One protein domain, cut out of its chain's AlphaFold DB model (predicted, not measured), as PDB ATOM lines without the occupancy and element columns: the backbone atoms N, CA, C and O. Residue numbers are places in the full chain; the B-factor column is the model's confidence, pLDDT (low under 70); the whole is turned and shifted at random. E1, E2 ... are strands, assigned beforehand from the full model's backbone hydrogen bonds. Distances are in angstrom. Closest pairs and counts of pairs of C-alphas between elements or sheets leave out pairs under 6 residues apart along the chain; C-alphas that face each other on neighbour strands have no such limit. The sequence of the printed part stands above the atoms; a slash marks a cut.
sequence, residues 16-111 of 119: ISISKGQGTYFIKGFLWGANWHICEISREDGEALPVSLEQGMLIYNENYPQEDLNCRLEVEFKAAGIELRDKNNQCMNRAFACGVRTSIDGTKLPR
ATOM      1  N   ILE A  16     135.196 126.742  94.413       90.12
ATOM      2  CA  ILE A  16     133.936 126.356  95.044       90.12
ATOM      3  C   ILE A  16     132.933 127.457  94.756       90.12
ATOM      4  O   ILE A  16     133.150 128.624  95.085       90.12
ATOM      5  N   SER A  17     131.839 127.067  94.121       90.44
ATOM      6  CA  SER A  17     130.646 127.875  93.976       90.44
ATOM      7  C   SER A  17     129.754 127.645  95.185       90.44
ATOM      8  O   SER A  17     129.513 126.505  95.579       90.44
ATOM      9  N   ILE A  18     129.271 128.738  95.767       91.69
ATOM     10  CA  ILE A  18     128.340 128.724  96.890       91.69
ATOM     11  C   ILE A  18     127.086 129.448  96.424       91.69
ATOM     12  O   ILE A  18     127.146 130.624  96.056       91.69
ATOM     13  N   SER A  19     125.954 128.761  96.446       92.31
ATOM     14  CA  SER A  19     124.652 129.338  96.126       92.31
ATOM     15  C   SER A  19     123.713 129.230  97.324       92.31
ATOM     16  O   SER A  19     123.901 128.422  98.234       92.31
ATOM     17  N   LYS A  20     122.707 130.104  97.355       91.69
ATOM     18  CA  LYS A  20     121.681 130.124  98.398       91.69
ATOM     19  C   LYS A  20     120.331 129.834  97.758       91.69
ATOM     20  O   LYS A  20     119.933 130.549  96.841       91.69
ATOM     21  N   GLY A  21     119.643 128.810  98.249       86.50
ATOM     22  CA  GLY A  21     118.270 128.489  97.864       86.50
ATOM     23  C   GLY A  21     117.262 128.858  98.950       86.50
ATOM     24  O   GLY A  21     117.564 129.600  99.890       86.50
ATOM     25  N   GLN A  22     116.043 128.330  98.828       81.00
ATOM     26  CA  GLN A  22     115.002 128.513  99.839       81.00
ATOM     27  C   GLN A  22     115.366 127.735 101.111       81.00
ATOM     28  O   GLN A  22     115.195 126.525 101.184       81.00
ATOM     29  N   GLY A  23     115.903 128.441 102.107       80.19
ATOM     30  CA  GLY A  23     116.168 127.897 103.443       80.19
ATOM     31  C   GLY A  23     117.470 127.109 103.609       80.19
ATOM     32  O   GLY A  23     117.763 126.708 104.729       80.19
ATOM     33  N   THR A  24     118.273 126.922 102.556       90.62
ATOM     34  CA  THR A  24     119.556 126.202 102.637       90.62
ATOM     35  C   THR A  24     120.624 126.791 101.709       90.62
ATOM     36  O   THR A  24     120.323 127.591 100.814       90.62
ATOM     37  N   TYR A  25     121.877 126.412 101.941       94.75
ATOM     38  CA  TYR A  25     123.009 126.725 101.078       94.75
ATOM     39  C   TYR A  25     123.387 125.491 100.267       94.75
ATOM     40  O   TYR A  25     123.143 124.362 100.682       94.75
ATOM     41  N   PHE A  26     124.002 125.709  99.115       95.00
ATOM     42  CA  PHE A  26     124.530 124.637  98.289       95.00
ATOM     43  C   PHE A  26     125.955 124.962  97.882       95.00
ATOM     44  O   PHE A  26     126.268 126.117  97.572       95.00
ATOM     45  N   ILE A  27     126.805 123.945  97.865       94.62
ATOM     46  CA  ILE A  27     128.177 124.062  97.385       94.62
ATOM     47  C   ILE A  27     128.417 123.095  96.237       94.62
ATOM     48  O   ILE A  27     127.970 121.954  96.257       94.62
ATOM     49  N   LYS A  28     129.137 123.559  95.224       94.19
ATOM     50  CA  LYS A  28     129.675 122.707  94.166       94.19
ATOM     51  C   LYS A  28     131.074 123.180  93.840       94.19
ATOM     52  O   LYS A  28     131.297 124.387  93.748       94.19
ATOM     53  N   GLY A  29     132.018 122.272  93.674       91.25
ATOM     54  CA  GLY A  29     133.401 122.672  93.474       91.25
ATOM     55  C   GLY A  29     134.235 121.650  92.740       91.25
ATOM     56  O   GLY A  29     133.890 120.478  92.671       91.25
ATOM     57  N   PHE A  30     135.359 122.127  92.230       90.19
ATOM     58  CA  PHE A  30     136.422 121.302  91.683       90.19
ATOM     59  C   PHE A  30     137.726 121.716  92.347       90.19
ATOM     60  O   PHE A  30     138.034 122.904  92.432       90.19
ATOM     61  N   LEU A  31     138.499 120.748  92.821       88.81
ATOM     62  CA  LEU A  31     139.822 120.958  93.387       88.81
ATOM     63  C   LEU A  31     140.848 120.264  92.505       88.81
ATOM     64  O   LEU A  31     140.765 119.063  92.267       88.81
ATOM     65  N   TRP A  32     141.840 121.021  92.064       83.69
ATOM     66  CA  TRP A  32     143.052 120.505  91.455       83.69
ATOM     67  C   TRP A  32     144.080 120.231  92.550       83.69
ATOM     68  O   TRP A  32     144.602 121.154  93.178       83.69
ATOM     69  N   GLY A  33     144.349 118.952  92.790       70.38
ATOM     70  CA  GLY A  33     145.433 118.487  93.644       70.38
ATOM     71  C   GLY A  33     146.761 118.377  92.893       70.38
ATOM     72  O   GLY A  33     146.828 118.433  91.660       70.38
ATOM     73  N   ALA A  34     147.843 118.173  93.649       62.94
ATOM     74  CA  ALA A  34     149.120 117.757  93.074       62.94
ATOM     75  C   ALA A  34     148.948 116.438  92.289       62.94
ATOM     76  O   ALA A  34     148.076 115.631  92.609       62.94
ATOM     77  N   ASN A  35     149.773 116.214  91.263       62.62
ATOM     78  CA  ASN A  35     149.721 115.021  90.401       62.62
ATOM     79  C   ASN A  35     148.399 114.807  89.632       62.62
ATOM     80  O   ASN A  35     148.035 113.671  89.355       62.62
ATOM     81  N   TRP A  36     147.714 115.884  89.221       62.91
ATOM     82  CA  TRP A  36     146.530 115.825  88.340       62.91
ATOM     83  C   TRP A  36     145.303 115.134  88.944       62.91
ATOM     84  O   TRP A  36     144.367 114.782  88.228       62.91
ATOM     85  N   HIS A  37     145.274 114.961  90.263       75.25
ATOM     86  CA  HIS A  37     144.084 114.478  90.941       75.25
ATOM     87  C   HIS A  37     143.054 115.598  91.002       75.25
ATOM     88  O   HIS A  37     143.280 116.629  91.633       75.25
ATOM     89  N   ILE A  38     141.932 115.389  90.322       84.00
ATOM     90  CA  ILE A  38     140.776 116.273  90.393       84.00
ATOM     91  C   ILE A  38     139.841 115.692  91.448       84.00
ATOM     92  O   ILE A  38     139.545 114.493  91.419       84.00
ATOM     93  N   CYS A  39     139.417 116.537  92.382       88.25
ATOM     94  CA  CYS A  39     138.343 116.230  93.310       88.25
ATOM     95  C   CYS A  39     137.120 117.061  92.949       88.25
ATOM     96  O   CYS A  39     137.205 118.287  92.901       88.25
ATOM     97  N   GLU A  40     135.991 116.411  92.719       91.19
ATOM     98  CA  GLU A  40     134.709 117.083  92.558       91.19
ATOM     99  C   GLU A  40     133.974 117.083  93.897       91.19
ATOM    100  O   GLU A  40     133.829 116.034  94.514       91.19
ATOM    101  N   ILE A  41     133.531 118.256  94.351       93.06
ATOM    102  CA  ILE A  41     132.630 118.422  95.495       93.06
ATOM    103  C   ILE A  41     131.223 118.575  94.926       93.06
ATOM    104  O   ILE A  41     130.871 119.638  94.405       93.06
ATOM    105  N   SER A  42     130.441 117.513  95.016       92.69
ATOM    106  CA  SER A  42     129.057 117.429  94.563       92.69
ATOM    107  C   SER A  42     128.403 116.207  95.205       92.69
ATOM    108  O   SER A  42     129.062 115.388  95.849       92.69
ATOM    109  N   ARG A  43     127.085 116.107  95.061       89.12
ATOM    110  CA  ARG A  43     126.351 114.871  95.341       89.12
ATOM    111  C   ARG A  43     126.716 113.808  94.300       89.12
ATOM    112  O   ARG A  43     127.209 114.135  93.225       89.12
ATOM    113  N   GLU A  44     126.401 112.542  94.579       80.00
ATOM    114  CA  GLU A  44     126.639 111.425  93.644       80.00
ATOM    115  C   GLU A  44     125.959 111.614  92.270       80.00
ATOM    116  O   GLU A  44     126.451 111.108  91.266       80.00
ATOM    117  N   ASP A  45     124.854 112.367  92.205       83.81
ATOM    118  CA  ASP A  45     124.153 112.725  90.960       83.81
ATOM    119  C   ASP A  45     124.781 113.926  90.219       83.81
ATOM    120  O   ASP A  45     124.276 114.352  89.180       83.81
ATOM    121  N   GLY A  46     125.882 114.477  90.737       84.19
ATOM    122  CA  GLY A  46     126.560 115.660  90.213       84.19
ATOM    123  C   GLY A  46     125.890 116.982  90.597       84.19
ATOM    124  O   GLY A  46     126.392 118.049  90.230       84.19
ATOM    125  N   GLU A  47     124.779 116.966  91.337       89.75
ATOM    126  CA  GLU A  47     124.128 118.188  91.809       89.75
ATOM    127  C   GLU A  47     124.901 118.838  92.960       89.75
ATOM    128  O   GLU A  47     125.770 118.243  93.604       89.75
ATOM    129  N   ALA A  48     124.594 120.107  93.225       92.88
ATOM    130  CA  ALA A  48     125.235 120.832  94.314       92.88
ATOM    131  C   ALA A  48     124.911 120.196  95.681       92.88
ATOM    132  O   ALA A  48     123.775 119.812  95.967       92.88
ATOM    133  N   LEU A  49     125.925 120.114  96.539       94.31
ATOM    134  CA  LEU A  49     125.848 119.528  97.870       94.31
ATOM    135  C   LEU A  49     125.121 120.487  98.828       94.31
ATOM    136  O   LEU A  49     125.597 121.611  99.017       94.31
ATOM    137  N   PRO A  50     123.983 120.097  99.431       94.19
ATOM    138  CA  PRO A  50     123.274 120.935 100.388       94.19
ATOM    139  C   PRO A  50     124.071 121.043 101.687       94.19
ATOM    140  O   PRO A  50     124.548 120.045 102.216       94.19
ATOM    141  N   VAL A  51     124.187 122.250 102.225       95.25
ATOM    142  CA  VAL A  51     124.946 122.528 103.449       95.25
ATOM    143  C   VAL A  51     124.197 123.489 104.362       95.25
ATOM    144  O   VAL A  51     123.473 124.381 103.913       95.25
ATOM    145  N   SER A  52     124.412 123.325 105.663       94.75
ATOM    146  CA  SER A  52     123.837 124.180 106.701       94.75
ATOM    147  C   SER A  52     124.838 125.248 107.124       94.75
ATOM    148  O   SER A  52     126.034 124.985 107.200       94.75
ATOM    149  N   LEU A  53     124.365 126.464 107.404       93.38
ATOM    150  CA  LEU A  53     125.212 127.521 107.959       93.38
ATOM    151  C   LEU A  53     125.201 127.433 109.491       93.38
ATOM    152  O   LEU A  53     124.211 127.793 110.125       93.38
ATOM    153  N   GLU A  54     126.312 127.008 110.083       93.25
ATOM    154  CA  GLU A  54     126.482 126.850 111.529       93.25
ATOM    155  C   GLU A  54     127.682 127.670 112.000       93.25
ATOM    156  O   GLU A  54     128.789 127.499 111.501       93.25
ATOM    157  N   GLN A  55     127.477 128.586 112.953       90.81
ATOM    158  CA  GLN A  55     128.557 129.405 113.535       90.81
ATOM    159  C   GLN A  55     129.432 130.128 112.486       90.81
ATOM    160  O   GLN A  55     130.620 130.356 112.697       90.81
ATOM    161  N   GLY A  56     128.844 130.504 111.345       89.75
ATOM    162  CA  GLY A  56     129.570 131.158 110.254       89.75
ATOM    163  C   GLY A  56     130.382 130.211 109.364       89.75
ATOM    164  O   GLY A  56     131.197 130.696 108.589       89.75
ATOM    165  N   MET A  57     130.161 128.899 109.435       94.56
ATOM    166  CA  MET A  57     130.744 127.880 108.554       94.56
ATOM    167  C   MET A  57     129.642 127.164 107.781       94.56
ATOM    168  O   MET A  57     128.530 127.019 108.289       94.56
ATOM    169  N   LEU A  58     129.935 126.705 106.564       95.69
ATOM    170  CA  LEU A  58     129.024 125.805 105.860       95.69
ATOM    171  C   LEU A  58     129.387 124.365 106.194       95.69
ATOM    172  O   LEU A  58     130.534 123.965 106.020       95.69
ATOM    173  N   ILE A  59     128.413 123.603 106.668       95.56
ATOM    174  CA  ILE A  59     128.598 122.243 107.153       95.56
ATOM    175  C   ILE A  59     127.729 121.301 106.325       95.56
ATOM    176  O   ILE A  59     126.504 121.441 106.285       95.56
ATOM    177  N   TYR A  60     128.370 120.326 105.692       94.69
ATOM    178  CA  TYR A  60     127.718 119.089 105.287       94.69
ATOM    179  C   TYR A  60     127.953 118.054 106.385       94.69
ATOM    180  O   TYR A  60     129.088 117.865 106.825       94.69
ATOM    181  N   ASN A  61     126.888 117.411 106.851       94.06
ATOM    182  CA  ASN A  61     126.964 116.401 107.895       94.06
ATOM    183  C   ASN A  61     125.969 115.286 107.590       94.06
ATOM    184  O   ASN A  61     124.760 115.514 107.625       94.06
ATOM    185  N   GLU A  62     126.476 114.090 107.325       91.75
ATOM    186  CA  GLU A  62     125.666 112.907 107.070       91.75
ATOM    187  C   GLU A  62     126.245 111.713 107.827       91.75
ATOM    188  O   GLU A  62     127.444 111.439 107.792       91.75
ATOM    189  N   ASN A  63     125.379 111.024 108.567       91.19
ATOM    190  CA  ASN A  63     125.761 109.894 109.400       91.19
ATOM    191  C   ASN A  63     125.202 108.611 108.791       91.19
ATOM    192  O   ASN A  63     124.009 108.539 108.498       91.19
ATOM    193  N   TYR A  64     126.048 107.594 108.681       87.81
ATOM    194  CA  TYR A  64     125.724 106.266 108.179       87.81
ATOM    195  C   TYR A  64     126.013 105.248 109.290       87.81
ATOM    196  O   TYR A  64     127.068 104.611 109.303       87.81
ATOM    197  N   PRO A  65     125.078 105.060 110.243       88.44
ATOM    198  CA  PRO A  65     125.312 104.228 111.423       88.44
ATOM    199  C   PRO A  65     125.618 102.764 111.098       88.44
ATOM    200  O   PRO A  65     126.292 102.091 111.868       88.44
ATOM    201  N   GLN A  66     125.120 102.262 109.964       90.56
ATOM    202  CA  GLN A  66     125.362 100.885 109.519       90.56
ATOM    203  C   GLN A  66     126.810 100.654 109.061       90.56
ATOM    204  O   GLN A  66     127.275  99.518 109.074       90.56
ATOM    205  N   GLU A  67     127.509 101.718 108.671       85.62
ATOM    206  CA  GLU A  67     128.883 101.689 108.158       85.62
ATOM    207  C   GLU A  67     129.895 102.227 109.191       85.62
ATOM    208  O   GLU A  67     131.076 102.334 108.874       85.62
ATOM    209  N   ASP A  68     129.443 102.575 110.410       87.62
ATOM    210  CA  ASP A  68     130.221 103.314 111.426       87.62
ATOM    211  C   ASP A  68     130.931 104.549 110.832       87.62
ATOM    212  O   ASP A  68     132.093 104.857 111.109       87.62
ATOM    213  N   LEU A  69     130.220 105.239 109.933       87.50
ATOM    214  CA  LEU A  69     130.756 106.324 109.122       87.50
ATOM    215  C   LEU A  69     129.992 107.615 109.399       87.50
ATOM    216  O   LEU A  69     128.771 107.677 109.290       87.50
ATOM    217  N   ASN A  70     130.732 108.675 109.699       91.62
ATOM    218  CA  ASN A  70     130.217 110.022 109.870       91.62
ATOM    219  C   ASN A  70     130.924 110.947 108.877       91.62
ATOM    220  O   ASN A  70     132.072 111.316 109.086       91.62
ATOM    221  N   CYS A  71     130.270 111.344 107.793       92.50
ATOM    222  CA  CYS A  71     130.839 112.369 106.931       92.50
ATOM    223  C   CYS A  71     130.497 113.746 107.496       92.50
ATOM    224  O   CYS A  71     129.333 114.147 107.497       92.50
ATOM    225  N   ARG A  72     131.524 114.495 107.906       95.06
ATOM    226  CA  ARG A  72     131.405 115.908 108.256       95.06
ATOM    227  C   ARG A  72     132.409 116.746 107.467       95.06
ATOM    228  O   ARG A  72     133.578 116.832 107.839       95.06
ATOM    229  N   LEU A  73     131.923 117.401 106.415       95.38
ATOM    230  CA  LEU A  73     132.696 118.342 105.607       95.38
ATOM    231  C   LEU A  73     132.383 119.775 106.047       95.38
ATOM    232  O   LEU A  73     131.239 120.225 105.982       95.38
ATOM    233  N   GLU A  74     133.413 120.502 106.469       96.44
ATOM    234  CA  GLU A  74     133.312 121.897 106.898       96.44
ATOM    235  C   GLU A  74     133.964 122.814 105.857       96.44
ATOM    236  O   GLU A  74     135.101 122.598 105.441       96.44
ATOM    237  N   VAL A  75     133.255 123.870 105.462       95.31
ATOM    238  CA  VAL A  75     133.781 124.968 104.645       95.31
ATOM    239  C   VAL A  75     133.844 126.209 105.522       95.31
ATOM    240  O   VAL A  75     132.830 126.836 105.846       95.31
ATOM    241  N   GLU A  76     135.057 126.564 105.920       95.31
ATOM    242  CA  GLU A  76     135.320 127.687 106.803       95.31
ATOM    243  C   GLU A  76     135.702 128.929 105.990       95.31
ATOM    244  O   GLU A  76     136.650 128.914 105.199       95.31
ATOM    245  N   PHE A  77     134.994 130.038 106.207       91.75
ATOM    246  CA  PHE A  77     135.361 131.317 105.607       91.75
ATOM    247  C   PHE A  77     136.519 131.950 106.380       91.75
ATOM    248  O   PHE A  77     136.386 132.336 107.539       91.75
ATOM    249  N   LYS A  78     137.662 132.114 105.712       90.00
ATOM    250  CA  LYS A  78     138.837 132.811 106.241       90.00
ATOM    251  C   LYS A  78     138.966 134.199 105.605       90.00
ATOM    252  O   LYS A  78     138.371 134.507 104.571       90.00
ATOM    253  N   ALA A  79     139.810 135.045 106.196       86.88
ATOM    254  CA  ALA A  79     140.127 136.355 105.622       86.88
ATOM    255  C   ALA A  79     140.728 136.232 104.206       86.88
ATOM    256  O   ALA A  79     140.342 136.963 103.297       86.88
ATOM    257  N   ALA A  80     141.626 135.261 104.004       86.31
ATOM    258  CA  ALA A  80     142.337 135.051 102.743       86.31
ATOM    259  C   ALA A  80     141.564 134.217 101.702       86.31
ATOM    260  O   ALA A  80     142.013 134.102 100.563       86.31
ATOM    261  N   GLY A  81     140.435 133.601 102.062       89.19
ATOM    262  CA  GLY A  81     139.910 132.490 101.274       89.19
ATOM    263  C   GLY A  81     138.853 131.666 101.982       89.19
ATOM    264  O   GLY A  81     138.193 132.132 102.910       89.19
ATOM    265  N   ILE A  82     138.743 130.424 101.543       92.44
ATOM    266  CA  ILE A  82     138.001 129.367 102.220       92.44
ATOM    267  C   ILE A  82     138.944 128.205 102.521       92.44
ATOM    268  O   ILE A  82     139.920 127.981 101.803       92.44
ATOM    269  N   GLU A  83     138.658 127.491 103.597       94.19
ATOM    270  CA  GLU A  83     139.377 126.290 104.008       94.19
ATOM    271  C   GLU A  83     138.385 125.136 104.119       94.19
ATOM    272  O   GLU A  83     137.315 125.294 104.705       94.19
ATOM    273  N   LEU A  84     138.735 123.996 103.532       94.06
ATOM    274  CA  LEU A  84     137.971 122.760 103.627       94.06
ATOM    275  C   LEU A  84     138.509 121.903 104.764       94.06
ATOM    276  O   LEU A  84     139.725 121.777 104.917       94.06
ATOM    277  N   ARG A  85     137.611 121.296 105.539       94.94
ATOM    278  CA  ARG A  85     137.957 120.341 106.591       94.94
ATOM    279  C   ARG A  85     137.135 119.070 106.449       94.94
ATOM    280  O   ARG A  85     135.913 119.132 106.399       94.94
ATOM    281  N   ASP A  86     137.820 117.940 106.440       92.81
ATOM    282  CA  ASP A  86     137.267 116.582 106.452       92.81
ATOM    283  C   ASP A  86     138.116 115.763 107.434       92.81
ATOM    284  O   ASP A  86     138.920 114.911 107.060       92.81
ATOM    285  N   LYS A  87     138.021 116.110 108.724       90.31
ATOM    286  CA  LYS A  87     138.986 115.676 109.753       90.31
ATOM    287  C   LYS A  87     139.101 114.161 109.896       90.31
ATOM    288  O   LYS A  87     140.156 113.663 110.280       90.31
ATOM    289  N   ASN A  88     138.012 113.438 109.660       87.44
ATOM    290  CA  ASN A  88     137.984 111.983 109.748       87.44
ATOM    291  C   ASN A  88     138.187 111.298 108.390       87.44
ATOM    292  O   ASN A  88     138.299 110.075 108.365       87.44
ATOM    293  N   ASN A  89     138.318 112.051 107.291       87.06
ATOM    294  CA  ASN A  89     138.495 111.540 105.928       87.06
ATOM    295  C   ASN A  89     137.378 110.580 105.494       87.06
ATOM    296  O   ASN A  89     137.616 109.634 104.738       87.06
ATOM    297  N   GLN A  90     136.168 110.785 106.016       89.38
ATOM    298  CA  GLN A  90     135.023 109.900 105.797       89.38
ATOM    299  C   GLN A  90     134.052 110.446 104.749       89.38
ATOM    300  O   GLN A  90     133.089 109.774 104.391       89.38
ATOM    301  N   CYS A  91     134.303 111.643 104.219       90.25
ATOM    302  CA  CYS A  91     133.423 112.269 103.240       90.25
ATOM    303  C   CYS A  91     133.696 111.886 101.781       90.25
ATOM    304  O   CYS A  91     132.895 112.217 100.899       90.25
ATOM    305  N   MET A  92     134.794 111.176 101.516       87.38
ATOM    306  CA  MET A  92     135.122 110.693 100.178       87.38
ATOM    307  C   MET A  92     134.062 109.700  99.676       87.38
ATOM    308  O   MET A  92     133.649 108.794 100.394       87.38
ATOM    309  N   ASN A  93     133.663 109.857  98.414       84.88
ATOM    310  CA  ASN A  93     132.550 109.186  97.737       84.88
ATOM    311  C   ASN A  93     131.153 109.525  98.284       84.88
ATOM    312  O   ASN A  93     130.202 108.838  97.935       84.88
ATOM    313  N   ARG A  94     131.014 110.562  99.122       86.31
ATOM    314  CA  ARG A  94     129.718 111.037  99.646       86.31
ATOM    315  C   ARG A  94     129.517 112.525  99.369       86.31
ATOM    316  O   ARG A  94     128.596 112.914  98.662       86.31
ATOM    317  N   ALA A  95     130.429 113.345  99.893       89.44
ATOM    318  CA  ALA A  95     130.442 114.797  99.708       89.44
ATOM    319  C   ALA A  95     131.361 115.241  98.562       89.44
ATOM    320  O   ALA A  95     131.242 116.355  98.050       89.44
ATOM    321  N   PHE A  96     132.336 114.398  98.221       89.31
ATOM    322  CA  PHE A  96     133.272 114.638  97.135       89.31
ATOM    323  C   PHE A  96     133.833 113.328  96.584       89.31
ATOM    324  O   PHE A  96     133.931 112.336  97.305       89.31
ATOM    325  N   ALA A  97     134.275 113.334  95.331       87.38
ATOM    326  CA  ALA A  97     134.961 112.216  94.691       87.38
ATOM    327  C   ALA A  97     136.305 112.682  94.123       87.38
ATOM    328  O   ALA A  97     136.359 113.668  93.394       87.38
ATOM    329  N   CYS A  98     137.388 111.969  94.442       84.50
ATOM    330  CA  CYS A  98     138.735 112.249  93.942       84.50
ATOM    331  C   CYS A  98     139.250 111.067  93.112       84.50
ATOM    332  O   CYS A  98     139.077 109.914  93.503       84.50
ATOM    333  N   GLY A  99     139.960 111.337  92.009       69.25
ATOM    334  CA  GLY A  99     140.532 110.285  91.147       69.25
ATOM    335  C   GLY A  99     141.556 109.353  91.827       69.25
ATOM    336  O   GLY A  99     141.841 108.274  91.317       69.25
ATOM    337  N   VAL A 100     142.099 109.742  92.984       69.00
ATOM    338  CA  VAL A 100     142.896 108.912  93.911       69.00
ATOM    339  C   VAL A 100     142.449 109.257  95.333       69.00
ATOM    340  O   VAL A 100     141.946 110.360  95.529       69.00
ATOM    341  N   ARG A 101     142.606 108.326  96.295       66.75
ATOM    342  CA  ARG A 101     142.240 108.440  97.728       66.75
ATOM    343  C   ARG A 101     142.955 109.595  98.455       66.75
ATOM    344  O   ARG A 101     143.745 109.382  99.371       66.75
ATOM    345  N   THR A 102     142.702 110.811  98.007       75.81
ATOM    346  CA  THR A 102     143.319 112.052  98.444       75.81
ATOM    347  C   THR A 102     142.364 112.734  99.402       75.81
ATOM    348  O   THR A 102     141.192 112.933  99.088       75.81
ATOM    349  N   SER A 103     142.879 113.086 100.574       83.19
ATOM    350  CA  SER A 103     142.150 113.925 101.515       83.19
ATOM    351  C   SER A 103     142.044 115.349 100.978       83.19
ATOM    352  O   SER A 103     143.009 115.881 100.423       83.19
ATOM    353  N   ILE A 104     140.886 115.972 101.178       88.38
ATOM    354  CA  ILE A 104     140.693 117.407 100.951       88.38
ATOM    355  C   ILE A 104     140.843 118.218 102.248       88.38
ATOM    356  O   ILE A 104     140.734 119.446 102.206       88.38
ATOM    357  N   ASP A 105     141.105 117.565 103.386       91.81
ATOM    358  CA  ASP A 105     141.277 118.219 104.684       91.81
ATOM    359  C   ASP A 105     142.448 119.209 104.657       91.81
ATOM    360  O   ASP A 105     143.542 118.922 104.167       91.81
ATOM    361  N   GLY A 106     142.200 120.420 105.152       90.00
ATOM    362  CA  GLY A 106     143.172 121.508 105.152       90.00
ATOM    363  C   GLY A 106     143.383 122.172 103.787       90.00
ATOM    364  O   GLY A 106     144.257 123.039 103.673       90.00
ATOM    365  N   THR A 107     142.600 121.823 102.756       90.56
ATOM    366  CA  THR A 107     142.676 122.490 101.448       90.56
ATOM    367  C   THR A 107     142.276 123.953 101.584       90.56
ATOM    368  O   THR A 107     141.179 124.273 102.040       90.56
ATOM    369  N   LYS A 108     143.157 124.856 101.147       91.50
ATOM    370  CA  LYS A 108     142.942 126.307 101.189       91.50
ATOM    371  C   LYS A 108     142.760 126.841  99.782       91.50
ATOM    372  O   LYS A 108     143.650 126.702  98.947       91.50
ATOM    373  N   LEU A 109     141.636 127.503  99.548       89.06
ATOM    374  CA  LEU A 109     141.355 128.179  98.289       89.06
ATOM    375  C   LEU A 109     141.384 129.691  98.515       89.06
ATOM    376  O   LEU A 109     140.559 130.207  99.277       89.06
ATOM    377  N   PRO A 110     142.330 130.420  97.898       86.06
ATOM    378  CA  PRO A 110     142.403 131.865  98.048       86.06
ATOM    379  C   PRO A 110     141.196 132.540  97.389       86.06
ATOM    380  O   PRO A 110     140.668 132.067  96.381       86.06
ATOM    381  N   ARG A 111     140.772 133.689  97.926       78.06
ATOM    382  CA  ARG A 111     139.781 134.531  97.241       78.06
ATOM    383  C   ARG A 111     140.357 135.006  95.913       78.06
ATOM    384  O   ARG A 111     141.373 135.699  95.888       78.06
TER     385      ARG A 111
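AT A GLANCE: This is residues 16 to 111 of the 119 residues of an uncharacterized protein of Endozoicomonas montiporae (UniProt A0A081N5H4). What is the main picture? One twisted sheet folds back on itself into two layers, partly face to face: E1, E2, E3 and E8 in one, E5, E6, E7 and E9 in the other, with the long strands E2 and E6 crossed. E4 runs from one layer to the other. What makes it up? The printed part has 96 residues with nine named strands, E1 to E9 in chain order, and no named helix, an all strand class; the sheet is branched and antiparallel. It is compact, with a radius of gyration of the C-alphas of 12.8 A and spans of 34 by 31 by 24 A.

HOW THE PARTS SIT: How does the first meander pair? E1, residues 16 to 20, E2, residues 25 to 32, and E3, residues 38 to 41, are successive antiparallel neighbours in two hairpins; N 17 and O 28 are 2.8 A apart, N 31 and O 39 2.8 A. E8, residues 96 to 98, is E3's other neighbour, with N 40 and O 97 at 2.8 A. Where does the sheet branch? Beside E2, E1 lies on one side, E3 and E4, residues 49 to 54, on the other; N 27 and O 49 are 2.9 A apart. What follows? E4, E5, residues 57 to 64, E6, residues 69 to 78, and E7, residues 81 to 85, form a second meander of three hairpins, with N 52 and O 59, N 60 and O 73, and N 76 and O 83 each at 2.9 A. E9, residues 108 to 110, is E7's other neighbour, with N 82 and O 109 at 2.9 A.

IN THESE COORDINATES: Where are the anchors? C-alpha 16 is at (133.936, 126.356, 95.044) and C-alpha 110 at (142.403, 131.865, 98.048). Which strands are long? E6 measures 27.8 A, E2 23.1 A and E5 22.2 A.

THE WHOLE: Is anything cut? The printed part has no cut, and no link is long. Where is confidence low? Residues 34 to 36 and 99 to 101 are under 70.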